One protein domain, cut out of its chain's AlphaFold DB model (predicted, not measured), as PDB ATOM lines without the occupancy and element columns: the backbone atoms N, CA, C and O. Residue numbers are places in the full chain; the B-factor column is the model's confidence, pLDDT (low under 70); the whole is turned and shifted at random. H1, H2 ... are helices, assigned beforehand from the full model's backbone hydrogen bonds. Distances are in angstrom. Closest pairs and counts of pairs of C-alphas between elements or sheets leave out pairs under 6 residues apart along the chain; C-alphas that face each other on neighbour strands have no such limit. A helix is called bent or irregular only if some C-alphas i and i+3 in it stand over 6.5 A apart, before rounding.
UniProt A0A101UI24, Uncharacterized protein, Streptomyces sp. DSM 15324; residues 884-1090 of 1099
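This is residues 884 to 1090 of the 1099 residues of an uncharacterized protein of Streptomyces sp. DSM 15324 (UniProt A0A101UI24). The domain is a slab of stacked helices in two rows, H2, H4, H6, H8 and H10 side by side in one and H3, H5, H7 and H9 in the other, with the helices of one row running roughly opposite to those of the other. Little H1 packs on one end of H5 and H7. The printed part has 207 residues with ten named helices, H1 to H10 in chain order, and no named strand: all helix. It is compact, with a radius of gyration of the C-alphas of 17.5 A and spans of 54 by 45 by 30 A.

H1, residues 884 to 890, touches residues 1008 to 1015 of H7, residues 1006 to 1031; their closest C-alphas, of Gly 886 and Leu 1008, are 6.7 A apart. H2, residues 915 to 926, is close but not clearly touching to H3, residues 933 to 947, opposite ways at a shallow tilt of 29 degrees, Leu 921 and Tyr 940 having the closest C-alphas, 7.7 A apart. H3 touches H5, residues 963 to 975, with the C-alphas of Leu 945 and Cys 972 closest at 6.1 A. H4, residues 950 to 957, forms a helical hairpin with H5, but they only just touch, with 3 pairs of C-alphas within 8 A. H4 touches H6, residues 980 to 992, closest at the C-alphas of Val 950 and Leu 986, 6.2 A. H6 and H7 form another helical hairpin, only just touching with 3 pairs within 8 A. H6 touches H8, residues 1036 to 1047, the same way at a shallow tilt of 22 degrees; the closest C-alphas are those of Leu 991 and Phe 1042, 6.6 A. H7 touches H9, residues 1052 to 1062, at the C-alphas of Val 1017 and Leu 1057, 5.5 A. H10, residues 1075 to 1088, touches H8, closest at Thr 1040 and Ala 1077, C-alphas 4.2 A apart. Every O i to N i+4 pair is within hydrogen-bond range in the helices other than H7, which has 19 of 22.

C-alpha 884 begins H1 at (267.185, 371.182, 363.570). H7, 36.7 A long, has a kink of 34 degrees near residue 1025 and is irregular, but only just: C-alphas 1026 and 1029 are 6.8 A apart. H3 is 20.7 A long and H10 19.8 A, ending at C-alpha 1088, (292.895, 383.537, 335.353).

The C-alphas of Arg 932 and Gly 1090 are the farthest apart, 55.6 A. The printed part has no cut. The links H1 to H2, H6 to H7 and H9 to H10 are long. Mean pLDDT of the printed part is 83.0; residues under 70 include 885 to 901, 905 to 910 and 1064 to 1070.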
ATOM      1  N   ARG A 884     268.306 370.276 363.855       71.94
ATOM      2  CA  ARG A 884     267.185 371.182 363.570       71.94
ATOM      3  C   ARG A 884     267.650 372.380 362.745       71.94
ATOM      4  O   ARG A 884     267.051 372.638 361.712       71.94
ATOM      5  N   VAL A 885     268.726 373.060 363.145       63.16
ATOM      6  CA  VAL A 885     269.279 374.208 362.400       63.16
ATOM      7  C   VAL A 885     269.793 373.777 361.021       63.16
ATOM      8  O   VAL A 885     269.497 374.443 360.035       63.16
ATOM      9  N   GLY A 886     270.460 372.622 360.918       65.44
ATOM     10  CA  GLY A 886     270.844 372.022 359.637       65.44
ATOM     11  C   GLY A 886     269.634 371.683 358.760       65.44
ATOM     12  O   GLY A 886     269.619 372.018 357.580       65.44
ATOM     13  N   ARG A 887     268.561 371.114 359.331       67.19
ATOM     14  CA  ARG A 887     267.296 370.904 358.601       67.19
ATOM     15  C   ARG A 887     266.613 372.212 358.195       67.19
ATOM     16  O   ARG A 887     266.089 372.271 357.099       67.19
ATOM     17  N   GLU A 888     266.644 373.263 359.012       63.66
ATOM     18  CA  GLU A 888     266.112 374.593 358.662       63.66
ATOM     19  C   GLU A 888     266.953 375.301 357.574       63.66
ATOM     20  O   GLU A 888     266.416 376.086 356.781       63.66
ATOM     21  N   ALA A 889     268.259 375.011 357.512       58.94
ATOM     22  CA  ALA A 889     269.148 375.426 356.430       58.94
ATOM     23  C   ALA A 889     268.847 374.659 355.128       58.94
ATOM     24  O   ALA A 889     268.729 375.297 354.084       58.94
ATOM     25  N   LEU A 890     268.630 373.342 355.209       56.59
ATOM     26  CA  LEU A 890     268.310 372.447 354.085       56.59
ATOM     27  C   LEU A 890     266.835 372.494 353.632       56.59
ATOM     28  O   LEU A 890     266.520 372.080 352.519       56.59
ATOM     29  N   ASP A 891     265.917 373.034 354.443       58.69
ATOM     30  CA  ASP A 891     264.543 373.373 354.038       58.69
ATOM     31  C   ASP A 891     264.544 374.664 353.174       58.69
ATOM     32  O   ASP A 891     263.875 375.672 353.451       58.69
ATOM     33  N   THR A 892     265.255 374.602 352.043       52.44
ATOM     34  CA  THR A 892     265.223 375.542 350.907       52.44
ATOM     35  C   THR A 892     264.225 375.215 349.770       52.44
ATOM     36  O   THR A 892     264.282 375.926 348.760       52.44
ATOM     37  N   PRO A 893     263.220 374.294 349.853       49.03
ATOM     38  CA  PRO A 893     262.343 374.012 348.702       49.03
ATOM     39  C   PRO A 893     261.529 375.243 348.269       49.03
ATOM     40  O   PRO A 893     261.003 375.294 347.157       49.03
ATOM     41  N   PHE A 894     261.481 376.258 349.134       56.03
ATOM     42  CA  PHE A 894     260.964 377.587 348.870       56.03
ATOM     43  C   PHE A 894     261.515 378.229 347.584       56.03
ATOM     44  O   PHE A 894     260.714 378.686 346.769       56.03
ATOM     45  N   LEU A 895     262.835 378.199 347.350       55.09
ATOM     46  CA  LEU A 895     263.465 378.860 346.192       55.09
ATOM     47  C   LEU A 895     262.971 378.280 344.857       55.09
ATOM     48  O   LEU A 895     262.691 379.027 343.923       55.09
ATOM     49  N   SER A 896     262.745 376.962 344.805       53.59
ATOM     50  CA  SER A 896     262.182 376.265 343.632       53.59
ATOM     51  C   SER A 896     260.705 376.588 343.342       53.59
ATOM     52  O   SER A 896     260.165 376.139 342.336       53.59
ATOM     53  N   SER A 897     260.038 377.345 344.220       57.72
ATOM     54  CA  SER A 897     258.595 377.638 344.158       57.72
ATOM     55  C   SER A 897     258.253 379.132 344.119       57.72
ATOM     56  O   SER A 897     257.077 379.499 344.159       57.72
ATOM     57  N   LEU A 898     259.263 380.007 344.058       58.50
ATOM     58  CA  LEU A 898     259.059 381.452 344.081       58.50
ATOM     59  C   LEU A 898     258.549 381.984 342.727       58.50
ATOM     60  O   LEU A 898     259.144 381.694 341.688       58.50
ATOM     61  N   PRO A 899     257.465 382.785 342.706       58.69
ATOM     62  CA  PRO A 899     256.932 383.352 341.471       58.69
ATOM     63  C   PRO A 899     257.868 384.417 340.881       58.69
ATOM     64  O   PRO A 899     258.557 385.135 341.606       58.69
ATOM     65  N   HIS A 900     257.838 384.559 339.554       65.62
ATOM     66  CA  HIS A 900     258.553 385.607 338.816       65.62
ATOM     67  C   HIS A 900     258.131 387.019 339.281       65.62
ATOM     68  O   HIS A 900     256.970 387.194 339.672       65.62
ATOM     69  N   PRO A 901     259.019 388.036 339.219       68.38
ATOM     70  CA  PRO A 901     258.711 389.366 339.729       68.38
ATOM     71  C   PRO A 901     257.577 389.995 338.918       68.38
ATOM     72  O   PRO A 901     257.687 390.187 337.705       68.38
ATOM     73  N   ARG A 902     256.469 390.320 339.590       75.62
ATOM     74  CA  ARG A 902     255.267 390.841 338.937       75.62
ATOM     75  C   ARG A 902     255.363 392.346 338.744       75.62
ATOM     76  O   ARG A 902     255.325 393.122 339.700       75.62
ATOM     77  N   THR A 903     255.423 392.759 337.486       72.56
ATOM     78  CA  THR A 903     255.342 394.162 337.093       72.56
ATOM     79  C   THR A 903     253.871 394.560 336.997       72.56
ATOM     80  O   THR A 903     253.103 394.032 336.193       72.56
ATOM     81  N   LYS A 904     253.437 395.491 337.851       76.50
ATOM     82  CA  LYS A 904     252.095 396.085 337.760       76.50
ATOM     83  C   LYS A 904     252.170 397.596 337.908       76.50
ATOM     84  O   LYS A 904     253.024 398.136 338.606       76.50
ATOM     85  N   ARG A 905     251.213 398.294 337.290       65.88
ATOM     86  CA  ARG A 905     251.045 399.747 337.423       65.88
ATOM     87  C   ARG A 905     250.590 400.083 338.852       65.88
ATOM     88  O   ARG A 905     249.396 400.132 339.142       65.88
ATOM     89  N   ARG A 906     251.564 400.229 339.755       55.66
ATOM     90  CA  ARG A 906     251.375 400.345 341.207       55.66
ATOM     91  C   ARG A 906     250.490 401.551 341.562       55.66
ATOM     92  O   ARG A 906     250.632 402.633 340.992       55.66
ATOM     93  N   ARG A 907     249.595 401.387 342.546       57.09
ATOM     94  CA  ARG A 907     248.978 402.534 343.242       57.09
ATOM     95  C   ARG A 907     250.069 403.300 344.003       57.09
ATOM     96  O   ARG A 907     251.069 402.694 344.380       57.09
ATOM     97  N   LYS A 908     249.868 404.611 344.207       62.88
ATOM     98  CA  LYS A 908     250.810 405.546 344.863       62.88
ATOM     99  C   LYS A 908     251.606 404.859 345.981       62.88
ATOM    100  O   LYS A 908     251.006 404.294 346.893       62.88
ATOM    101  N   SER A 909     252.933 404.911 345.892       59.06
ATOM    102  CA  SER A 909     253.832 404.354 346.902       59.06
ATOM    103  C   SER A 909     253.475 404.901 348.286       59.06
ATOM    104  O   SER A 909     253.438 406.120 348.462       59.06
ATOM    105  N   GLY A 910     253.231 404.012 349.253       62.25
ATOM    106  CA  GLY A 910     253.201 404.401 350.662       62.25
ATOM    107  C   GLY A 910     254.527 405.047 351.072       62.25
ATOM    108  O   GLY A 910     255.558 404.807 350.435       62.25
ATOM    109  N   GLU A 911     254.485 405.889 352.103       76.06
ATOM    110  CA  GLU A 911     255.686 406.508 352.668       76.06
ATOM    111  C   GLU A 911     256.699 405.433 353.091       76.06
ATOM    112  O   GLU A 911     256.317 404.350 353.533       76.06
ATOM    113  N   SER A 912     257.995 405.724 352.937       83.12
ATOM    114  CA  SER A 912     259.054 404.803 353.363       83.12
ATOM    115  C   SER A 912     258.909 404.492 354.849       83.12
ATOM    116  O   SER A 912     258.670 405.398 355.652       83.12
ATOM    117  N   MET A 913     259.123 403.231 355.227       90.00
ATOM    118  CA  MET A 913     259.079 402.823 356.626       90.00
ATOM    119  C   MET A 913     260.045 403.685 357.455       90.00
ATOM    120  O   MET A 913     261.214 403.865 357.098       90.00
ATOM    121  N   THR A 914     259.557 404.239 358.571       93.19
ATOM    122  CA  THR A 914     260.364 405.144 359.403       93.19
ATOM    123  C   THR A 914     261.614 404.422 359.907       93.19
ATOM    124  O   THR A 914     261.607 403.209 360.126       93.19
ATOM    125  N   THR A 915     262.712 405.151 360.129       90.75
ATOM    126  CA  THR A 915     263.976 404.536 360.574       90.75
ATOM    127  C   THR A 915     263.819 403.717 361.859       90.75
ATOM    128  O   THR A 915     264.429 402.656 361.971       90.75
ATOM    129  N   GLN A 916     262.946 404.146 362.776       92.00
ATOM    130  CA  GLN A 916     262.589 403.390 363.977       92.00
ATOM    131  C   GLN A 916     261.785 402.122 363.647       92.00
ATOM    132  O   GLN A 916     262.131 401.044 364.124       92.00
ATOM    133  N   ALA A 917     260.752 402.220 362.802       89.69
ATOM    134  CA  ALA A 917     259.941 401.074 362.392       89.69
ATOM    135  C   ALA A 917     260.771 400.002 361.662       89.69
ATOM    136  O   ALA A 917     260.588 398.813 361.928       89.69
ATOM    137  N   ARG A 918     261.722 400.426 360.815       94.25
ATOM    138  CA  ARG A 918     262.688 399.554 360.131       94.25
ATOM    139  C   ARG A 918     263.659 398.901 361.108       94.25
ATOM    140  O   ARG A 918     263.870 397.697 361.021       94.25
ATOM    141  N   GLY A 919     264.240 399.679 362.026       92.25
ATOM    142  CA  GLY A 919     265.146 399.157 363.051       92.25
ATOM    143  C   GLY A 919     264.472 398.093 363.915       92.25
ATOM    144  O   GLY A 919     265.041 397.029 364.128       92.25
ATOM    145  N   GLU A 920     263.222 398.335 364.316       93.62
ATOM    146  CA  GLU A 920     262.427 397.372 365.078       93.62
ATOM    147  C   GLU A 920     262.079 396.118 364.262       93.62
ATOM    148  O   GLU A 920     262.188 395.015 364.785       93.62
ATOM    149  N   LEU A 921     261.725 396.241 362.975       92.44
ATOM    150  CA  LEU A 921     261.487 395.070 362.120       92.44
ATOM    151  C   LEU A 921     262.758 394.226 361.927       92.44
ATOM    152  O   LEU A 921     262.691 393.004 361.991       92.44
ATOM    153  N   ILE A 922     263.918 394.859 361.726       91.94
ATOM    154  CA  ILE A 922     265.206 394.155 361.632       91.94
ATOM    155  C   ILE A 922     265.516 393.445 362.957       91.94
ATOM    156  O   ILE A 922     265.860 392.265 362.952       91.94
ATOM    157  N   ARG A 923     265.333 394.127 364.095       91.75
ATOM    158  CA  ARG A 923     265.511 393.551 365.436       91.75
ATOM    159  C   ARG A 923     264.630 392.311 365.634       91.75
ATOM    160  O   ARG A 923     265.139 391.274 366.040       91.75
ATOM    161  N   GLN A 924     263.350 392.409 365.270       91.00
ATOM    162  CA  GLN A 924     262.354 391.333 365.335       91.00
ATOM    163  C   GLN A 924     262.660 390.151 364.398       91.00
ATOM    164  O   GLN A 924     262.440 389.006 364.771       91.00
ATOM    165  N   LEU A 925     263.183 390.403 363.193       88.19
ATOM    166  CA  LEU A 925     263.605 389.348 362.261       88.19
ATOM    167  C   LEU A 925     264.880 388.626 362.737       88.19
ATOM    168  O   LEU A 925     265.048 387.433 362.487       88.19
ATOM    169  N   CYS A 926     265.775 389.336 363.424       86.25
ATOM    170  CA  CYS A 926     267.004 388.772 363.978       86.25
ATOM    171  C   CYS A 926     266.795 387.966 365.271       86.25
ATOM    172  O   CYS A 926     267.693 387.207 365.646       86.25
ATOM    173  N   GLU A 927     265.658 388.111 365.957       86.00
ATOM    174  CA  GLU A 927     265.318 387.288 367.123       86.00
ATOM    175  C   GLU A 927     264.989 385.840 366.703       86.00
ATOM    176  O   GLU A 927     264.326 385.618 365.687       86.00
ATOM    177  N   PRO A 928     265.444 384.821 367.460       76.81
ATOM    178  CA  PRO A 928     265.088 383.437 367.184       76.81
ATOM    179  C   PRO A 928     263.587 383.232 367.407       76.81
ATOM    180  O   PRO A 928     263.034 383.579 368.454       76.81
ATOM    181  N   PHE A 929     262.915 382.641 366.422       75.12
ATOM    182  CA  PHE A 929     261.474 382.436 366.478       75.12
ATOM    183  C   PHE A 929     261.123 381.356 367.509       75.12
ATOM    184  O   PHE A 929     261.335 380.167 367.284       75.12
ATOM    185  N   GLY A 930     260.554 381.777 368.640       73.88
ATOM    186  CA  GLY A 930     259.994 380.868 369.643       73.88
ATOM    187  C   GLY A 930     258.734 380.127 369.154       73.88
ATOM    188  O   GLY A 930     258.322 380.280 368.004       73.88
ATOM    189  N   PRO A 931     258.032 379.382 370.031       65.75
ATOM    190  CA  PRO A 931     256.891 378.525 369.663       65.75
ATOM    191  C   PRO A 931     255.656 379.244 369.074       65.75
ATOM    192  O   PRO A 931     254.685 378.587 368.721       65.75
ATOM    193  N   ARG A 932     255.682 380.578 368.931       70.06
ATOM    194  CA  ARG A 932     254.696 381.386 368.181       70.06
ATOM    195  C   ARG A 932     255.190 381.769 366.774       70.06
ATOM    196  O   ARG A 932     254.800 382.802 366.231       70.06
ATOM    197  N   ALA A 933     256.089 380.970 366.198       71.62
ATOM    198  CA  ALA A 933     256.775 381.272 364.943       71.62
ATOM    199  C   ALA A 933     255.819 381.579 363.778       71.62
ATOM    200  O   ALA A 933     256.076 382.514 363.020       71.62
ATOM    201  N   ASP A 934     254.719 380.834 363.640       69.81
ATOM    202  CA  ASP A 934     253.805 380.962 362.497       69.81
ATOM    203  C   ASP A 934     252.986 382.266 362.517       69.81
ATOM    204  O   ASP A 934     252.877 382.942 361.487       69.81
ATOM    205  N   ASP A 935     252.507 382.690 363.691       76.25
ATOM    206  CA  ASP A 935     251.802 383.970 363.867       76.25
ATOM    207  C   ASP A 935     252.719 385.165 363.542       76.25
ATOM    208  O   ASP A 935     252.316 386.138 362.888       76.25
ATOM    209  N   LEU A 936     253.989 385.076 363.954       79.50
ATOM    210  CA  LEU A 936     255.006 386.089 363.671       79.50
ATOM    211  C   LEU A 936     255.408 386.100 362.187       79.50
ATOM    212  O   LEU A 936     255.462 387.177 361.593       79.50
ATOM    213  N   ARG A 937     255.590 384.933 361.545       83.69
ATOM    214  CA  ARG A 937     255.835 384.812 360.090       83.69
ATOM    215  C   ARG A 937     254.756 385.542 359.284       83.69
ATOM    216  O   ARG A 937     255.082 386.338 358.401       83.69
ATOM    217  N   GLY A 938     253.478 385.305 359.595       85.19
ATOM    218  CA  GLY A 938     252.353 385.962 358.921       85.19
ATOM    219  C   GLY A 938     252.327 387.480 359.134       85.19
ATOM    220  O   GLY A 938     252.065 388.239 358.196       85.19
ATOM    221  N   THR A 939     252.657 387.925 360.348       90.94
ATOM    222  CA  THR A 939     252.721 389.346 360.721       90.94
ATOM    223  C   THR A 939     253.861 390.073 360.002       90.94
ATOM    224  O   THR A 939     253.626 391.104 359.370       90.94
ATOM    225  N   TYR A 940     255.079 389.521 360.013       92.69
ATOM    226  CA  TYR A 940     256.237 390.122 359.342       92.69
ATOM    227  C   TYR A 940     256.073 390.136 357.819       92.69
ATOM    228  O   TYR A 940     256.330 391.170 357.204       92.69
ATOM    229  N   ARG A 941     255.557 389.057 357.204       92.69
ATOM    230  CA  ARG A 941     255.256 389.022 355.758       92.69
ATOM    231  C   ARG A 941     254.285 390.136 355.369       92.69
ATOM    232  O   ARG A 941     254.558 390.896 354.444       92.69
ATOM    233  N   ARG A 942     253.187 390.303 356.121       90.88
ATOM    234  CA  ARG A 942     252.219 391.391 355.899       90.88
ATOM    235  C   ARG A 942     252.883 392.766 355.996       90.88
ATOM    236  O   ARG A 942     252.676 393.596 355.115       90.88
ATOM    237  N   ARG A 943     253.704 392.984 357.026       92.88
ATOM    238  CA  ARG A 943     254.389 394.256 357.272       92.88
ATOM    239  C   ARG A 943     255.385 394.613 356.165       92.88
ATOM    240  O   ARG A 943     255.351 395.724 355.651       92.88
ATOM    241  N   ILE A 944     256.209 393.660 355.725       92.94
ATOM    242  CA  ILE A 944     257.168 393.853 354.623       92.94
ATOM    243  C   ILE A 944     256.441 394.168 353.303       92.94
ATOM    244  O   ILE A 944     256.862 395.056 352.559       92.94
ATOM    245  N   LEU A 945     255.333 393.476 353.016       90.06
ATOM    246  CA  LEU A 945     254.544 393.699 351.799       90.06
ATOM    247  C   LEU A 945     253.811 395.051 351.783       90.06
ATOM    248  O   LEU A 945     253.588 395.600 350.705       90.06
ATOM    249  N   GLN A 946     253.435 395.584 352.950       88.19
ATOM    250  CA  GLN A 946     252.651 396.819 353.070       88.19
ATOM    251  C   GLN A 946     253.505 398.076 353.307       88.19
ATOM    252  O   GLN A 946     253.223 399.108 352.701       88.19
ATOM    253  N   GLU A 947     254.535 398.003 354.158       89.06
ATOM    254  CA  GLU A 947     255.255 399.177 354.692       89.06
ATOM    255  C   GLU A 947     256.649 399.399 354.081       89.06
ATOM    256  O   GLU A 947     257.108 400.537 354.002       89.06
ATOM    257  N   ALA A 948     257.362 398.349 353.658       90.31
ATOM    258  CA  ALA A 948     258.756 398.502 353.228       90.31
ATOM    259  C   ALA A 948     258.871 399.206 351.860       90.31
ATOM    260  O   ALA A 948     258.163 398.869 350.907       90.31
ATOM    261  N   SER A 949     259.813 400.134 351.702       92.94
ATOM    262  CA  SER A 949     260.291 400.596 350.389       92.94
ATOM    263  C   SER A 949     261.367 399.654 349.816       92.94
ATOM    264  O   SER A 949     261.856 398.772 350.519       92.94
ATOM    265  N   VAL A 950     261.778 399.827 348.551       93.56
ATOM    266  CA  VAL A 950     262.936 399.086 347.998       93.56
ATOM    267  C   VAL A 950     264.237 399.382 348.767       93.56
ATOM    268  O   VAL A 950     264.912 398.425 349.140       93.56
ATOM    269  N   PRO A 951     264.564 400.644 349.121       93.75
ATOM    270  CA  PRO A 951     265.661 400.935 350.049       93.75
ATOM    271  C   PRO A 951     265.542 400.239 351.413       93.75
ATOM    272  O   PRO A 951     266.562 399.850 351.980       93.75
ATOM    273  N   ASP A 952     264.328 400.056 351.945       94.00
ATOM    274  CA  ASP A 952     264.128 399.306 353.192       94.00
ATOM    275  C   ASP A 952     264.393 397.807 352.994       94.00
ATOM    276  O   ASP A 952     265.072 397.210 353.825       94.00
ATOM    277  N   LEU A 953     263.920 397.212 351.890       93.31
ATOM    278  CA  LEU A 953     264.186 395.811 351.533       93.31
ATOM    279  C   LEU A 953     265.685 395.546 351.371       93.31
ATOM    280  O   LEU A 953     266.197 394.618 351.984       93.31
ATOM    281  N   LEU A 954     266.393 396.391 350.614       93.38
ATOM    282  CA  LEU A 954     267.846 396.297 350.448       93.38
ATOM    283  C   LEU A 954     268.562 396.361 351.803       93.38
ATOM    284  O   LEU A 954     269.375 395.495 352.101       93.38
ATOM    285  N   ARG A 955     268.196 397.317 352.671       93.00
ATOM    286  CA  ARG A 955     268.774 397.439 354.021       93.00
ATOM    287  C   ARG A 955     268.470 396.251 354.932       93.00
ATOM    288  O   ARG A 955     269.285 395.958 355.797       93.00
ATOM    289  N   ILE A 956     267.316 395.601 354.784       92.75
ATOM    290  CA  ILE A 956     266.976 394.377 355.529       92.75
ATOM    291  C   ILE A 956     267.812 393.198 355.012       92.75
ATOM    292  O   ILE A 956     268.339 392.434 355.813       92.75
ATOM    293  N   LEU A 957     267.960 393.074 353.691       90.75
ATOM    294  CA  LEU A 957     268.697 391.997 353.025       90.75
ATOM    295  C   LEU A 957     270.218 392.070 353.248       90.75
ATOM    296  O   LEU A 957     270.868 391.033 353.269       90.75
ATOM    297  N   THR A 958     270.783 393.264 353.458       89.94
ATOM    298  CA  THR A 958     272.213 393.452 353.781       89.94
ATOM    299  C   THR A 958     272.557 393.267 355.266       89.94
ATOM    300  O   THR A 958     273.725 393.356 355.632       89.94
ATOM    301  N   VAL A 959     271.573 393.060 356.148       91.44
ATOM    302  CA  VAL A 959     271.829 392.719 357.560       91.44
ATOM    303  C   VAL A 959     272.008 391.203 357.678       91.44
ATOM    304  O   VAL A 959     271.265 390.477 357.024       91.44
ATOM    305  N   PRO A 960     272.927 390.693 358.522       88.81
ATOM    306  CA  PRO A 960     273.034 389.263 358.794       88.81
ATOM    307  C   PRO A 960     271.737 388.710 359.413       88.81
ATOM    308  O   PRO A 960     271.481 388.874 360.610       88.81
ATOM    309  N   LEU A 961     270.919 388.052 358.588       88.19
ATOM    310  CA  LEU A 961     269.654 387.419 358.975       88.19
ATOM    311  C   LEU A 961     269.862 385.928 359.269       88.19
ATOM    312  O   LEU A 961     270.747 385.291 358.707       88.19
ATOM    313  N   ASN A 962     269.015 385.333 360.112       86.62
ATOM    314  CA  ASN A 962     268.921 383.870 360.187       86.62
ATOM    315  C   ASN A 962     268.172 383.309 358.955       86.62
ATOM    316  O   ASN A 962     267.393 384.021 358.313       86.62
ATOM    317  N   CYS A 963     268.369 382.024 358.642       84.62
ATOM    318  CA  CYS A 963     267.757 381.343 357.490       84.62
ATOM    319  C   CYS A 963     266.229 381.515 357.408       84.62
ATOM    320  O   CYS A 963     265.670 381.705 356.324       84.62
ATOM    321  N   GLN A 964     265.536 381.491 358.550       83.56
ATOM    322  CA  GLN A 964     264.087 381.673 358.605       83.56
ATOM    323  C   GLN A 964     263.669 383.101 358.224       83.56
ATOM    324  O   GLN A 964     262.761 383.273 357.410       83.56
ATOM    325  N   ALA A 965     264.325 384.119 358.780       87.69
ATOM    326  CA  ALA A 965     264.081 385.518 358.453       87.69
ATOM    327  C   ALA A 965     264.400 385.822 356.986       87.69
ATOM    328  O   ALA A 965     263.589 386.444 356.302       87.69
ATOM    329  N   GLN A 966     265.524 385.307 356.481       89.00
ATOM    330  CA  GLN A 966     265.895 385.387 355.070       89.00
ATOM    331  C   GLN A 966     264.790 384.794 354.175       89.00
ATOM    332  O   GLN A 966     264.318 385.478 353.270       89.00
ATOM    333  N   ASN A 967     264.284 383.591 354.481       86.06
ATOM    334  CA  ASN A 967     263.171 382.973 353.744       86.06
ATOM    335  C   ASN A 967     261.878 383.811 353.776       86.06
ATOM    336  O   ASN A 967     261.175 383.881 352.768       86.06
ATOM    337  N   ILE A 968     261.555 384.474 354.895       88.81
ATOM    338  CA  ILE A 968     260.395 385.382 354.974       88.81
ATOM    339  C   ILE A 968     260.588 386.578 354.033       88.81
ATOM    340  O   ILE A 968     259.676 386.904 353.275       88.81
ATOM    341  N   VAL A 969     261.760 387.223 354.058       91.19
ATOM    342  CA  VAL A 969     262.035 388.410 353.229       91.19
ATOM    343  C   VAL A 969     262.087 388.046 351.744       91.19
ATOM    344  O   VAL A 969     261.412 388.703 350.954       91.19
ATOM    345  N   LEU A 970     262.795 386.973 351.366       89.06
ATOM    346  CA  LEU A 970     262.814 386.439 349.996       89.06
ATOM    347  C   LEU A 970     261.399 386.090 349.507       89.06
ATOM    348  O   LEU A 970     261.055 386.347 348.356       89.06
ATOM    349  N   GLY A 971     260.537 385.586 350.395       85.62
ATOM    350  CA  GLY A 971     259.138 385.314 350.070       85.62
ATOM    351  C   GLY A 971     258.336 386.557 349.733       85.62
ATOM    352  O   GLY A 971     257.627 386.589 348.726       85.62
ATOM    353  N   CYS A 972     258.528 387.616 350.514       90.06
ATOM    354  CA  CYS A 972     257.953 388.917 350.208       90.06
ATOM    355  C   CYS A 972     258.457 389.489 348.874       90.06
ATOM    356  O   CYS A 972     257.736 390.279 348.265       90.06
ATOM    357  N   LEU A 973     259.659 389.116 348.406       89.12
ATOM    358  CA  LEU A 973     260.147 389.549 347.094       89.12
ATOM    359  C   LEU A 973     259.315 388.954 345.951       89.12
ATOM    360  O   LEU A 973     258.964 389.692 345.038       89.12
ATOM    361  N   GLY A 974     258.949 387.671 346.017       83.50
ATOM    362  CA  GLY A 974     258.113 387.029 344.992       83.50
ATOM    363  C   GLY A 974     256.650 387.498 344.999       83.50
ATOM    364  O   GLY A 974     256.043 387.677 343.943       83.50
ATOM    365  N   ASP A 975     256.067 387.722 346.179       85.44
ATOM    366  CA  ASP A 975     254.648 388.102 346.307       85.44
ATOM    367  C   ASP A 975     254.339 389.543 345.866       85.44
ATOM    368  O   ASP A 975     253.182 389.878 345.583       85.44
ATOM    369  N   ARG A 976     255.340 390.428 345.904       87.19
ATOM    370  CA  ARG A 976     255.154 391.875 345.786       87.19
ATOM    371  C   ARG A 976     255.056 392.326 344.331       87.19
ATOM    372  O   ARG A 976     255.881 391.983 343.493       87.19
ATOM    373  N   ASP A 977     254.076 393.188 344.067       86.50
ATOM    374  CA  ASP A 977     254.002 393.947 342.821       86.50
ATOM    375  C   ASP A 977     254.976 395.136 342.876       86.50
ATOM    376  O   ASP A 977     254.890 395.973 343.782       86.50
ATOM    377  N   TYR A 978     255.859 395.238 341.884       88.06
ATOM    378  CA  TYR A 978     256.822 396.335 341.745       88.06
ATOM    379  C   TYR A 978     256.575 397.139 340.461       88.06
ATOM    380  O   TYR A 978     256.044 396.630 339.469       88.06
ATOM    381  N   SER A 979     256.997 398.403 340.466       89.75
ATOM    382  CA  SER A 979     257.230 399.179 339.241       89.75
ATOM    383  C   SER A 979     258.615 398.881 338.647       89.75
ATOM    384  O   SER A 979     259.529 398.528 339.384       89.75
ATOM    385  N   GLU A 980     258.817 399.061 337.336       86.75
ATOM    386  CA  GLU A 980     260.124 398.769 336.702       86.75
ATOM    387  C   GLU A 980     261.292 399.550 337.327       86.75
ATOM    388  O   GLU A 980     262.377 399.000 337.485       86.75
ATOM    389  N   GLY A 981     261.068 400.798 337.757       90.50
ATOM    390  CA  GLY A 981     262.082 401.574 338.483       90.50
ATOM    391  C   GLY A 981     262.469 400.933 339.820       90.50
ATOM    392  O   GLY A 981     263.650 400.769 340.104       90.50
ATOM    393  N   GLU A 982     261.478 400.482 340.599       91.75
ATOM    394  CA  GLU A 982     261.710 399.742 341.847       91.75
ATOM    395  C   GLU A 982     262.474 398.428 341.613       91.75
ATOM    396  O   GLU A 982     263.332 398.078 342.424       91.75
ATOM    397  N   ILE A 983     262.201 397.709 340.517       89.12
ATOM    398  CA  ILE A 983     262.922 396.471 340.184       89.12
ATOM    399  C   ILE A 983     264.356 396.776 339.740       89.12
ATOM    400  O   ILE A 983     265.283 396.099 340.179       89.12
ATOM    401  N   GLY A 984     264.563 397.815 338.926       91.31
ATOM    402  CA  GLY A 984     265.896 398.256 338.519       91.31
ATOM    403  C   GLY A 984     266.754 398.699 339.708       91.31
ATOM    404  O   GLY A 984     267.931 398.356 339.783       91.31
ATOM    405  N   ASP A 985     266.175 399.402 340.682       93.12
ATOM    406  CA  ASP A 985     266.886 399.810 341.898       93.12
ATOM    407  C   ASP A 985     267.175 398.627 342.837       93.12
ATOM    408  O   ASP A 985     268.264 398.556 343.409       93.12
ATOM    409  N   LEU A 986     266.260 397.654 342.938       92.75
ATOM    410  CA  LEU A 986     266.509 396.393 343.645       92.75
ATOM    411  C   LEU A 986     267.644 395.598 342.973       92.75
ATOM    412  O   LEU A 986     268.533 395.103 343.662       92.75
ATOM    413  N   CYS A 987     267.653 395.529 341.638       92.12
ATOM    414  CA  CYS A 987     268.681 394.853 340.843       92.12
ATOM    415  C   CYS A 987     270.063 395.486 341.058       92.12
ATOM    416  O   CYS A 987     271.010 394.786 341.412       92.12
ATOM    417  N   LYS A 988     270.172 396.817 340.929       93.25
ATOM    418  CA  LYS A 988     271.406 397.570 341.223       93.25
ATOM    419  C   LYS A 988     271.903 397.313 342.646       93.25
ATOM    420  O   LYS A 988     273.080 397.028 342.841       93.25
ATOM    421  N   GLY A 989     271.011 397.421 343.633       93.19
ATOM    422  CA  GLY A 989     271.363 397.281 345.044       93.19
ATOM    423  C   GLY A 989     271.845 395.877 345.405       93.19
ATOM    424  O   GLY A 989     272.820 395.742 346.139       93.19
ATOM    425  N   LEU A 990     271.207 394.837 344.861       91.50
ATOM    426  CA  LEU A 990     271.598 393.452 345.118       91.50
ATOM    427  C   LEU A 990     272.876 393.051 344.367       91.50
ATOM    428  O   LEU A 990     273.713 392.378 344.964       91.50
ATOM    429  N   LEU A 991     273.086 393.515 343.129       91.88
ATOM    430  CA  LEU A 991     274.366 393.334 342.426       91.88
ATOM    431  C   LEU A 991     275.523 394.023 343.166       91.88
ATOM    432  O   LEU A 991     276.592 393.438 343.305       91.88
ATOM    433  N   HIS A 992     275.304 395.225 343.710       91.00
ATOM    434  CA  HIS A 992     276.306 395.913 344.531       91.00
ATOM    435  C   HIS A 992     276.584 395.186 345.860       91.00
ATOM    436  O   HIS A 992     277.723 395.147 346.315       91.00
ATOM    437  N   ALA A 993     275.572 394.537 346.446       87.81
ATOM    438  CA  ALA A 993     275.727 393.608 347.571       87.81
ATOM    439  C   ALA A 993     276.234 392.205 347.152       87.81
ATOM    440  O   ALA A 993     276.202 391.277 347.956       87.81
ATOM    441  N   ARG A 994     276.672 392.038 345.894       88.62
ATOM    442  CA  ARG A 994     277.183 390.799 345.278       88.62
ATOM    443  C   ARG A 994     276.240 389.590 345.358       88.62
ATOM    444  O   ARG A 994     276.693 388.459 345.236       88.62
ATOM    445  N   LEU A 995     274.938 389.811 345.563       87.00
ATOM    446  CA  LEU A 995     273.877 388.801 345.758       87.00
ATOM    447  C   LEU A 995     274.035 387.877 346.985       87.00
ATOM    448  O   LEU A 995     273.054 387.263 347.408       87.00
ATOM    449  N   LEU A 996     275.223 387.820 347.586       84.50
ATOM    450  CA  LEU A 996     275.547 387.073 348.795       84.50
ATOM    451  C   LEU A 996     274.917 387.741 350.022       84.50
ATOM    452  O   LEU A 996     275.519 388.567 350.707       84.50
ATOM    453  N   LEU A 997     273.667 387.371 350.298       82.62
ATOM    454  CA  LEU A 997     272.957 387.811 351.493       82.62
ATOM    455  C   LEU A 997     273.651 387.244 352.743       82.62
ATOM    456  O   LEU A 997     273.682 386.018 352.892       82.62
ATOM    457  N   PRO A 998     274.167 388.083 353.662       81.56
ATOM    458  CA  PRO A 998     274.851 387.589 354.845       81.56
ATOM    459  C   PRO A 998     273.882 386.772 355.704       81.56
ATOM    460  O   PRO A 998     272.835 387.260 356.136       81.56
ATOM    461  N   VAL A 999     274.246 385.521 355.970       80.94
ATOM    462  CA  VAL A 999     273.543 384.686 356.944       80.94
ATOM    463  C   VAL A 999     274.266 384.818 358.272       80.94
ATOM    464  O   VAL A 999     275.487 384.695 358.336       80.94
ATOM    465  N   ARG A1000     273.530 385.090 359.350       75.94
ATOM    466  CA  ARG A1000     274.109 385.111 360.692       75.94
ATOM    467  C   ARG A1000     274.405 383.667 361.121       75.94
ATOM    468  O   ARG A1000     273.433 382.927 361.304       75.94
ATOM    469  N   PRO A1001     275.674 383.260 361.327       70.38
ATOM    470  CA  PRO A1001     275.953 381.969 361.939       70.38
ATOM    471  C   PRO A1001     275.331 381.956 363.338       70.38
ATOM    472  O   PRO A1001     275.421 382.930 364.092       70.38
ATOM    473  N   VAL A1002     274.613 380.877 363.646       64.62
ATOM    474  CA  VAL A1002     273.906 380.720 364.928       64.62
ATOM    475  C   VAL A1002     274.866 380.262 366.034       64.62
ATOM    476  O   VAL A1002     274.618 380.571 367.198       64.62
ATOM    477  N   ASP A1003     275.957 379.592 365.650       64.31
ATOM    478  CA  ASP A1003     277.108 379.157 366.452       64.31
ATOM    479  C   ASP A1003     278.345 379.045 365.525       64.31
ATOM    480  O   ASP A1003     278.179 378.920 364.310       64.31
ATOM    481  N   ASP A1004     279.565 379.023 366.083       71.81
ATOM    482  CA  ASP A1004     280.831 378.775 365.357       71.81
ATOM    483  C   ASP A1004     281.011 377.279 364.984       71.81
ATOM    484  O   ASP A1004     282.003 376.638 365.343       71.81
ATOM    485  N   ASP A1005     280.018 376.676 364.323       77.75
ATOM    486  CA  ASP A1005     280.057 375.272 363.887       77.75
ATOM    487  C   ASP A1005     280.533 375.174 362.419       77.75
ATOM    488  O   ASP A1005     279.816 375.628 361.520       77.75
ATOM    489  N   PRO A1006     281.725 374.609 362.135       76.88
ATOM    490  CA  PRO A1006     282.300 374.607 360.788       76.88
ATOM    491  C   PRO A1006     281.536 373.722 359.793       76.88
ATOM    492  O   PRO A1006     281.567 374.001 358.596       76.88
ATOM    493  N   GLU A1007     280.820 372.688 360.256       76.94
ATOM    494  CA  GLU A1007     279.950 371.890 359.375       76.94
ATOM    495  C   GLU A1007     278.737 372.716 358.924       76.94
ATOM    496  O   GLU A1007     278.333 372.666 357.761       76.94
ATOM    497  N   LEU A1008     278.192 373.535 359.832       77.94
ATOM    498  CA  LEU A1008     277.088 374.436 359.522       77.94
ATOM    499  C   LEU A1008     277.536 375.584 358.606       77.94
ATOM    500  O   LEU A1008     276.789 375.934 357.698       77.94
ATOM    501  N   ASP A1009     278.739 376.138 358.787       81.81
ATOM    502  CA  ASP A1009     279.280 377.186 357.903       81.81
ATOM    503  C   ASP A1009     279.339 376.727 356.433       81.81
ATOM    504  O   ASP A1009     278.929 377.464 355.536       81.81
ATOM    505  N   GLY A1010     279.746 375.478 356.177       83.88
ATOM    506  CA  GLY A1010     279.733 374.891 354.832       83.88
ATOM    507  C   GLY A1010     278.336 374.851 354.195       83.88
ATOM    508  O   GLY A1010     278.170 375.234 353.035       83.88
ATOM    509  N   GLU A1011     277.313 374.455 354.957       81.12
ATOM    510  CA  GLU A1011     275.929 374.408 354.467       81.12
ATOM    511  C   GLU A1011     275.325 375.811 354.294       81.12
ATOM    512  O   GLU A1011     274.641 376.090 353.308       81.12
ATOM    513  N   LEU A1012     275.626 376.742 355.207       83.31
ATOM    514  CA  LEU A1012     275.202 378.138 355.088       83.31
ATOM    515  C   LEU A1012     275.837 378.828 353.871       83.31
ATOM    516  O   LEU A1012     275.154 379.609 353.206       83.31
ATOM    517  N   ARG A1013     277.092 378.504 353.530       86.25
ATOM    518  CA  ARG A1013     277.753 378.953 352.292       86.25
ATOM    519  C   ARG A1013     277.084 378.389 351.042       86.25
ATOM    520  O   ARG A1013     276.770 379.171 350.146       86.25
ATOM    521  N   ARG A1014     276.810 377.076 350.985       84.94
ATOM    522  CA  ARG A1014     276.084 376.459 349.854       84.94
ATOM    523  C   ARG A1014     274.738 377.150 349.642       84.94
ATOM    524  O   ARG A1014     274.462 377.646 348.555       84.94
ATOM    525  N   ARG A1015     273.952 377.284 350.711       85.94
ATOM    526  CA  ARG A1015     272.669 377.992 350.694       85.94
ATOM    527  C   ARG A1015     272.797 379.457 350.261       85.94
ATOM    528  O   ARG A1015     271.927 379.954 349.549       85.94
ATOM    529  N   ALA A1016     273.840 380.171 350.688       87.38
ATOM    530  CA  ALA A1016     274.069 381.551 350.260       87.38
ATOM    531  C   ALA A1016     274.309 381.641 348.742       87.38
ATOM    532  O   ALA A1016     273.770 382.547 348.106       87.38
ATOM    533  N   VAL A1017     275.027 380.674 348.157       89.38
ATOM    534  CA  VAL A1017     275.173 380.548 346.698       89.38
ATOM    535  C   VAL A1017     273.838 380.215 346.032       89.38
ATOM    536  O   VAL A1017     273.456 380.928 345.113       89.38
ATOM    537  N   GLU A1018     273.073 379.229 346.513       85.44
ATOM    538  CA  GLU A1018     271.742 378.902 345.960       85.44
ATOM    539  C   GLU A1018     270.803 380.123 345.929       85.44
ATOM    540  O   GLU A1018     270.127 380.383 344.932       85.44
ATOM    541  N   VAL A1019     270.787 380.913 347.009       87.44
ATOM    542  CA  VAL A1019     270.011 382.159 347.105       87.44
ATOM    543  C   VAL A1019     270.531 383.223 346.134       87.44
ATOM    544  O   VAL A1019     269.724 383.912 345.504       87.44
ATOM    545  N   ALA A1020     271.850 383.365 345.990       89.38
ATOM    546  CA  ALA A1020     272.467 384.330 345.083       89.38
ATOM    547  C   ALA A1020     272.230 383.974 343.603       89.38
ATOM    548  O   ALA A1020     271.843 384.845 342.823       89.38
ATOM    549  N   VAL A1021     272.360 382.696 343.231       88.69
ATOM    550  CA  VAL A1021     272.001 382.155 341.908       88.69
ATOM    551  C   VAL A1021     270.514 382.383 341.641       88.69
ATOM    552  O   VAL A1021     270.154 382.933 340.599       88.69
ATOM    553  N   TRP A1022     269.636 382.058 342.598       87.56
ATOM    554  CA  TRP A1022     268.204 382.330 342.465       87.56
ATOM    555  C   TRP A1022     267.926 383.820 342.221       87.56
ATOM    556  O   TRP A1022     267.212 384.150 341.276       87.56
ATOM    557  N   LEU A1023     268.530 384.728 342.999       88.81
ATOM    558  CA  LEU A1023     268.399 386.175 342.797       88.81
ATOM    559  C   LEU A1023     268.902 386.617 341.416       88.81
ATOM    560  O   LEU A1023     268.248 387.435 340.768       88.81
ATOM    561  N   PHE A1024     270.024 386.069 340.945       90.56
ATOM    562  CA  PHE A1024     270.568 386.366 339.622       90.56
ATOM    563  C   PHE A1024     269.580 385.969 338.515       90.56
ATOM    564  O   PHE A1024     269.178 386.810 337.711       90.56
ATOM    565  N   HIS A1025     269.102 384.724 338.511       85.88
ATOM    566  CA  HIS A1025     268.155 384.243 337.499       85.88
ATOM    567  C   HIS A1025     266.768 384.902 337.596       85.88
ATOM    568  O   HIS A1025     266.138 385.152 336.570       85.88
ATOM    569  N   TRP A1026     266.284 385.210 338.802       85.31
ATOM    570  CA  TRP A1026     264.953 385.785 339.031       85.31
ATOM    571  C   TRP A1026     264.878 387.287 338.717       85.31
ATOM    572  O   TRP A1026     263.893 387.754 338.139       85.31
ATOM    573  N   LEU A1027     265.905 388.053 339.101       85.62
ATOM    574  CA  LEU A1027     265.910 389.518 339.029       85.62
ATOM    575  C   LEU A1027     266.779 390.066 337.897       85.62
ATOM    576  O   LEU A1027     266.364 391.002 337.209       85.62
ATOM    577  N   VAL A1028     267.986 389.510 337.756       86.56
ATOM    578  CA  VAL A1028     269.066 390.082 336.945       86.56
ATOM    579  C   VAL A1028     268.977 389.610 335.500       86.56
ATOM    580  O   VAL A1028     268.916 390.454 334.613       86.56
ATOM    581  N   VAL A1029     268.916 388.297 335.247       86.25
ATOM    582  CA  VAL A1029     268.928 387.721 333.885       86.25
ATOM    583  C   VAL A1029     267.836 388.325 332.981       86.25
ATOM    584  O   VAL A1029     268.197 388.855 331.931       86.25
ATOM    585  N   PRO A1030     266.547 388.426 333.384       85.12
ATOM    586  CA  PRO A1030     265.499 389.028 332.546       85.12
ATOM    587  C   PRO A1030     265.682 390.529 332.255       85.12
ATOM    588  O   PRO A1030     264.924 391.106 331.477       85.12
ATOM    589  N   ARG A1031     266.640 391.191 332.918       84.81
ATOM    590  CA  ARG A1031     266.970 392.619 332.774       84.81
ATOM    591  C   ARG A1031     268.436 392.853 332.418       84.81
ATOM    592  O   ARG A1031     268.884 394.001 332.430       84.81
ATOM    593  N   ALA A1032     269.186 391.803 332.087       86.69
ATOM    594  CA  ALA A1032     270.631 391.896 331.969       86.69
ATOM    595  C   ALA A1032     271.060 392.855 330.846       86.69
ATOM    596  O   ALA A1032     272.020 393.593 331.032       86.69
ATOM    597  N   GLU A1033     270.297 392.953 329.753       88.50
ATOM    598  CA  GLU A1033     270.498 393.968 328.703       88.50
ATOM    599  C   GLU A1033     270.301 395.411 329.213       88.50
ATOM    600  O   GLU A1033     271.123 396.290 328.958       88.50
ATOM    601  N   GLN A1034     269.261 395.668 330.017       90.38
ATOM    602  CA  GLN A1034     268.981 397.003 330.580       90.38
ATOM    603  C   GLN A1034     270.048 397.460 331.588       90.38
ATOM    604  O   GLN A1034     270.188 398.654 331.868       90.38
ATOM    605  N   HIS A1035     270.785 396.512 332.164       90.44
ATOM    606  CA  HIS A1035     271.804 396.739 333.185       90.44
ATOM    607  C   HIS A1035     273.166 396.161 332.779       90.44
ATOM    608  O   HIS A1035     273.980 395.842 333.645       90.44
ATOM    609  N   VAL A1036     273.436 396.074 331.469       92.50
ATOM    610  CA  VAL A1036     274.579 395.332 330.908       92.50
ATOM    611  C   VAL A1036     275.914 395.705 331.540       92.50
ATOM    612  O   VAL A1036     276.689 394.813 331.865       92.50
ATOM    613  N   GLN A1037     276.166 396.987 331.815       93.88
ATOM    614  CA  GLN A1037     277.413 397.439 332.446       93.88
ATOM    615  C   GLN A1037     277.568 396.935 333.890       93.88
ATOM    616  O   GLN A1037     278.660 396.549 334.293       93.88
ATOM    617  N   LEU A1038     276.476 396.879 334.660       92.88
ATOM    618  CA  LEU A1038     276.486 396.390 336.042       92.88
ATOM    619  C   LEU A1038     276.609 394.867 336.101       92.88
ATOM    620  O   LEU A1038     277.330 394.352 336.945       92.88
ATOM    621  N   VAL A1039     275.934 394.152 335.195       94.12
ATOM    622  CA  VAL A1039     276.042 392.688 335.086       94.12
ATOM    623  C   VAL A1039     277.436 392.283 334.611       94.12
ATOM    624  O   VAL A1039     278.030 391.370 335.174       94.12
ATOM    625  N   THR A1040     277.987 392.993 333.624       94.62
ATOM    626  CA  THR A1040     279.355 392.778 333.127       94.62
ATOM    627  C   THR A1040     280.382 393.053 334.227       94.62
ATOM    628  O   THR A1040     281.246 392.212 334.450       94.62
ATOM    629  N   GLY A1041     280.256 394.170 334.957       94.38
ATOM    630  CA  GLY A1041     281.121 394.487 336.098       94.38
ATOM    631  C   GLY A1041     281.055 393.422 337.193       94.38
ATOM    632  O   GLY A1041     282.073 392.827 337.513       94.38
ATOM    633  N   PHE A1042     279.853 393.091 337.677       95.50
ATOM    634  CA  PHE A1042     279.648 392.062 338.706       95.50
ATOM    635  C   PHE A1042     280.245 390.699 338.323       95.50
ATOM    636  O   PHE A1042     280.927 390.074 339.131       95.50
ATOM    637  N   LEU A1043     280.017 390.236 337.091       94.50
ATOM    638  CA  LEU A1043     280.580 388.968 336.633       94.50
ATOM    639  C   LEU A1043     282.106 389.049 336.452       94.50
ATOM    640  O   LEU A1043     282.799 388.095 336.792       94.50
ATOM    641  N   GLY A1044     282.641 390.183 335.988       94.12
ATOM    642  CA  GLY A1044     284.085 390.435 335.939       94.12
ATOM    643  C   GLY A1044     284.739 390.444 337.325       94.12
ATOM    644  O   GLY A1044     285.818 389.873 337.492       94.12
ATOM    645  N   ASP A1045     284.063 391.004 338.330       94.12
ATOM    646  CA  ASP A1045     284.497 391.002 339.731       94.12
ATOM    647  C   ASP A1045     284.502 389.582 340.321       94.12
ATOM    648  O   ASP A1045     285.430 389.227 341.045       94.12
ATOM    649  N   LEU A1046     283.497 388.747 340.011       94.12
ATOM    650  CA  LEU A1046     283.489 387.331 340.411       94.12
ATOM    651  C   LEU A1046     284.647 386.551 339.769       94.12
ATOM    652  O   LEU A1046     285.350 385.819 340.458       94.12
ATOM    653  N   VAL A1047     284.872 386.732 338.463       94.38
ATOM    654  CA  VAL A1047     285.945 386.060 337.703       94.38
ATOM    655  C   VAL A1047     287.337 386.482 338.182       94.38
ATOM    656  O   VAL A1047     288.262 385.672 338.209       94.38
ATOM    657  N   SER A1048     287.486 387.745 338.578       93.50
ATOM    658  CA  SER A1048     288.738 388.292 339.112       93.50
ATOM    659  C   SER A1048     288.966 387.933 340.586       93.50
ATOM    660  O   SER A1048     290.049 388.191 341.113       93.50
ATOM    661  N   SER A1049     287.971 387.359 341.270       93.50
ATOM    662  CA  SER A1049     288.052 387.079 342.699       93.50
ATOM    663  C   SER A1049     288.904 385.849 343.017       93.50
ATOM    664  O   SER A1049     288.807 384.784 342.399       93.50
ATOM    665  N   GLY A1050     289.727 385.988 344.056       90.38
ATOM    666  CA  GLY A1050     290.406 384.863 344.696       90.38
ATOM    667  C   GLY A1050     289.511 384.073 345.658       90.38
ATOM    668  O   GLY A1050     289.920 383.001 346.100       90.38
ATOM    669  N   ASP A1051     288.324 384.584 345.999       91.81
ATOM    670  CA  ASP A1051     287.451 383.973 346.999       91.81
ATOM    671  C   ASP A1051     286.735 382.718 346.469       91.81
ATOM    672  O   ASP A1051     286.227 382.674 345.345       91.81
ATOM    673  N   ALA A1052     286.688 381.671 347.294       87.75
ATOM    674  CA  ALA A1052     286.110 380.385 346.913       87.75
ATOM    675  C   ALA A1052     284.579 380.430 346.748       87.75
ATOM    676  O   ALA A1052     284.035 379.682 345.937       87.75
ATOM    677  N   LEU A1053     283.884 381.301 347.487       87.56
ATOM    678  CA  LEU A1053     282.432 381.466 347.401       87.56
ATOM    679  C   LEU A1053     282.040 382.207 346.119       87.56
ATOM    680  O   LEU A1053     281.071 381.825 345.469       87.56
ATOM    681  N   ASP A1054     282.828 383.211 345.723       92.19
ATOM    682  CA  ASP A1054     282.653 383.919 344.448       92.19
ATOM    683  C   ASP A1054     282.852 382.994 343.244       92.19
ATOM    684  O   ASP A1054     282.079 383.047 342.287       92.19
ATOM    685  N   ARG A1055     283.863 382.117 343.299       90.38
ATOM    686  CA  ARG A1055     284.110 381.104 342.264       90.38
ATOM    687  C   ARG A1055     282.964 380.104 342.167       90.38
ATOM    688  O   ARG A1055     282.491 379.854 341.066       90.38
ATOM    689  N   LEU A1056     282.483 379.593 343.302       89.00
ATOM    690  CA  LEU A1056     281.338 378.680 343.345       89.00
ATOM    691  C   LEU A1056     280.052 379.356 342.832       89.00
ATOM    692  O   LEU A1056     279.281 378.742 342.099       89.00
ATOM    693  N   LEU A1057     279.836 380.633 343.160       91.88
ATOM    694  CA  LEU A1057     278.721 381.426 342.634       91.88
ATOM    695  C   LEU A1057     278.827 381.628 341.117       91.88
ATOM    696  O   LEU A1057     277.840 381.452 340.406       91.88
ATOM    697  N   LEU A1058     280.013 381.965 340.611       92.69
ATOM    698  CA  LEU A1058     280.269 382.101 339.180       92.69
ATOM    699  C   LEU A1058     280.045 380.778 338.436       92.69
ATOM    700  O   LEU A1058     279.392 380.766 337.396       92.69
ATOM    701  N   GLU A1059     280.555 379.673 338.977       90.06
ATOM    702  CA  GLU A1059     280.375 378.331 338.429       90.06
ATOM    703  C   GLU A1059     278.885 377.983 338.316       90.06
ATOM    704  O   GLU A1059     278.418 377.669 337.225       90.06
ATOM    705  N   GLN A1060     278.117 378.159 339.393       88.00
ATOM    706  CA  GLN A1060     276.675 377.879 339.424       88.00
ATOM    707  C   GLN A1060     275.830 378.835 338.555       88.00
ATOM    708  O   GLN A1060     274.739 378.471 338.123       88.00
ATOM    709  N   ILE A1061     276.318 380.046 338.260       89.56
ATOM    710  CA  ILE A1061     275.686 380.962 337.292       89.56
ATOM    711  C   ILE A1061     275.953 380.523 335.838       89.56
ATOM    712  O   ILE A1061     275.109 380.727 334.962       89.56
ATOM    713  N   LEU A1062     277.130 379.960 335.546       86.81
ATOM    714  CA  LEU A1062     277.564 379.642 334.179       86.81
ATOM    715  C   LEU A1062     277.276 378.196 333.753       86.81
ATOM    716  O   LEU A1062     277.052 377.958 332.561       86.81
ATOM    717  N   ILE A1063     277.296 377.254 334.697       78.88
ATOM    718  CA  ILE A1063     277.085 375.818 334.501       78.88
ATOM    719  C   ILE A1063     275.684 375.468 335.034       78.88
ATOM    720  O   ILE A1063     275.483 375.412 336.245       78.88
ATOM    721  N   PRO A1064     274.679 375.279 334.157       62.44
ATOM    722  CA  PRO A1064     273.291 375.198 334.593       62.44
ATOM    723  C   PRO A1064     272.904 373.794 335.081       62.44
ATOM    724  O   PRO A1064     272.693 372.894 334.270       62.44
ATOM    725  N   GLU A1065     272.676 373.650 336.388       57.44
ATOM    726  CA  GLU A1065     271.878 372.546 336.963       57.44
ATOM    727  C   GLU A1065     270.466 372.994 337.416       57.44
ATOM    728  O   GLU A1065     269.615 372.167 337.747       57.44
ATOM    729  N   TRP A1066     270.169 374.302 337.389       48.50
ATOM    730  CA  TRP A1066     268.889 374.885 337.831       48.50
ATOM    731  C   TRP A1066     267.927 375.149 336.637       48.50
ATOM    732  O   TRP A1066     268.377 375.414 335.519       48.50
ATOM    733  N   PRO A1067     266.588 375.054 336.799       50.03
ATOM    734  CA  PRO A1067     265.710 374.368 335.838       50.03
ATOM    735  C   PRO A1067     265.245 375.180 334.611       50.03
ATOM    736  O   PRO A1067     264.219 374.853 334.022       50.03
ATOM    737  N   VAL A1068     265.956 376.243 334.220       49.84
ATOM    738  CA  VAL A1068     265.556 377.141 333.108       49.84
ATOM    739  C   VAL A1068     266.587 377.164 331.964       49.84
ATOM    740  O   VAL A1068     266.465 377.939 331.021       49.84
ATOM    741  N   GLY A1069     267.593 376.288 332.015       58.97
ATOM    742  CA  GLY A1069     268.664 376.231 331.021       58.97
ATOM    743  C   GLY A1069     269.703 377.344 331.189       58.97
ATOM    744  O   GLY A1069     269.734 378.059 332.193       58.97
ATOM    745  N   ARG A1070     270.602 377.462 330.206       66.44
ATOM    746  CA  ARG A1070     271.696 378.444 330.222       66.44
ATOM    747  C   ARG A1070     271.116 379.870 330.248       66.44
ATOM    748  O   ARG A1070     270.306 380.175 329.377       66.44
ATOM    749  N   PRO A1071     271.528 380.751 331.179       73.31
ATOM    750  CA  PRO A1071     270.975 382.098 331.244       73.31
ATOM    751  C   PRO A1071     271.322 382.900 329.985       73.31
ATOM    752  O   PRO A1071     272.475 382.923 329.545       73.31
ATOM    753  N   GLU A1072     270.324 383.594 329.435       82.69
ATOM    754  CA  GLU A1072     270.499 384.552 328.341       82.69
ATOM    755  C   GLU A1072     271.207 385.808 328.866       82.69
ATOM    756  O   GLU A1072     270.593 386.792 329.274       82.69
ATOM    757  N   LEU A1073     272.537 385.738 328.915       89.38
ATOM    758  CA  LEU A1073     273.390 386.851 329.303       89.38
ATOM    759  C   LEU A1073     273.815 387.676 328.080       89.38
ATOM    760  O   LEU A1073     274.139 387.096 327.039       89.38
ATOM    761  N   PRO A1074     273.904 389.016 328.206       91.44
ATOM    762  CA  PRO A1074     274.372 389.877 327.135       91.44
ATOM    763  C   PRO A1074     275.735 389.432 326.617       91.44
ATOM    764  O   PRO A1074     276.650 389.123 327.387       91.44
ATOM    765  N   SER A1075     275.919 389.485 325.300       87.69
ATOM    766  CA  SER A1075     277.177 389.072 324.658       87.69
ATOM    767  C   SER A1075     278.395 389.899 325.102       87.69
ATOM    768  O   SER A1075     279.532 389.477 324.909       87.69
ATOM    769  N   ALA A1076     278.200 391.086 325.688       89.88
ATOM    770  CA  ALA A1076     279.268 391.833 326.359       89.88
ATOM    771  C   ALA A1076     279.704 391.151 327.670       89.88
ATOM    772  O   ALA A1076     280.880 390.829 327.823       89.88
ATOM    773  N   ALA A1077     278.749 390.843 328.550       91.56
ATOM    774  CA  ALA A1077     278.992 390.192 329.834       91.56
ATOM    775  C   ALA A1077     279.641 388.806 329.668       91.56
ATOM    776  O   ALA A1077     280.633 388.505 330.326       91.56
ATOM    777  N   LEU A1078     279.146 387.991 328.726       90.38
ATOM    778  CA  LEU A1078     279.736 386.681 328.425       90.38
ATOM    779  C   LEU A1078     281.175 386.782 327.901       90.38
ATOM    780  O   LEU A1078     282.013 385.965 328.277       90.38
ATOM    781  N   ARG A1079     281.485 387.773 327.053       91.44
ATOM    782  CA  ARG A1079     282.856 387.972 326.551       91.44
ATOM    783  C   ARG A1079     283.817 388.378 327.661       91.44
ATOM    784  O   ARG A1079     284.932 387.871 327.673       91.44
ATOM    785  N   GLU A1080     283.390 389.228 328.592       90.19
ATOM    786  CA  GLU A1080     284.217 389.604 329.741       90.19
ATOM    787  C   GLU A1080     284.459 388.437 330.698       90.19
ATOM    788  O   GLU A1080     285.599 388.211 331.099       90.19
ATOM    789  N   VAL A1081     283.436 387.622 330.972       91.62
ATOM    790  CA  VAL A1081     283.595 386.380 331.743       91.62
ATOM    791  C   VAL A1081     284.602 385.440 331.091       91.62
ATOM    792  O   VAL A1081     285.543 384.994 331.743       91.62
ATOM    793  N   VAL A1082     284.432 385.155 329.796       91.38
ATOM    794  CA  VAL A1082     285.341 384.272 329.057       91.38
ATOM    795  C   VAL A1082     286.758 384.842 329.074       91.38
ATOM    796  O   VAL A1082     287.684 384.127 329.443       91.38
ATOM    797  N   ARG A1083     286.940 386.133 328.763       90.81
ATOM    798  CA  ARG A1083     288.246 386.806 328.789       90.81
ATOM    799  C   ARG A1083     288.920 386.698 330.158       90.81
ATOM    800  O   ARG A1083     290.082 386.306 330.231       90.81
ATOM    801  N   GLY A1084     288.196 387.004 331.233       90.06
ATOM    802  CA  GLY A1084     288.725 386.932 332.591       90.06
ATOM    803  C   GLY A1084     289.106 385.506 333.004       90.06
ATOM    804  O   GLY A1084     290.184 385.314 333.555       90.06
ATOM    805  N   LEU A1085     288.295 384.493 332.665       88.94
ATOM    806  CA  LEU A1085     288.616 383.085 332.935       88.94
ATOM    807  C   LEU A1085     289.869 382.640 332.166       88.94
ATOM    808  O   LEU A1085     290.761 382.019 332.738       88.94
ATOM    809  N   TYR A1086     289.974 383.008 330.887       88.06
ATOM    810  CA  TYR A1086     291.150 382.727 330.060       88.06
ATOM    811  C   TYR A1086     292.431 383.382 330.610       88.06
ATOM    812  O   TYR A1086     293.494 382.760 330.565       88.06
ATOM    813  N   HIS A1087     292.346 384.591 331.177       85.62
ATOM    814  CA  HIS A1087     293.462 385.204 331.906       85.62
ATOM    815  C   HIS A1087     293.757 384.497 333.237       85.62
ATOM    816  O   HIS A1087     294.921 384.221 333.518       85.62
ATOM    817  N   HIS A1088     292.734 384.166 334.035       84.50
ATOM    818  CA  HIS A1088     292.895 383.537 335.353       84.50
ATOM    819  C   HIS A1088     293.590 382.171 335.271       84.50
ATOM    820  O   HIS A1088     294.461 381.870 336.082       84.50
ATOM    821  N   TYR A1089     293.245 381.368 334.262       84.56
ATOM    822  CA  TYR A1089     293.858 380.060 334.019       84.56
ATOM    823  C   TYR A1089     295.141 380.111 333.170       84.56
ATOM    824  O   TYR A1089     295.665 379.064 332.799       84.56
ATOM    825  N   GLY A1090     295.650 381.301 332.820       82.12
ATOM    826  CA  GLY A1090     296.857 381.447 331.992       82.12
ATOM    827  C   GLY A1090     296.722 380.916 330.557       82.12
ATOM    828  O   GLY A1090     297.718 380.783 329.852       82.12
TER     829      GLY A1090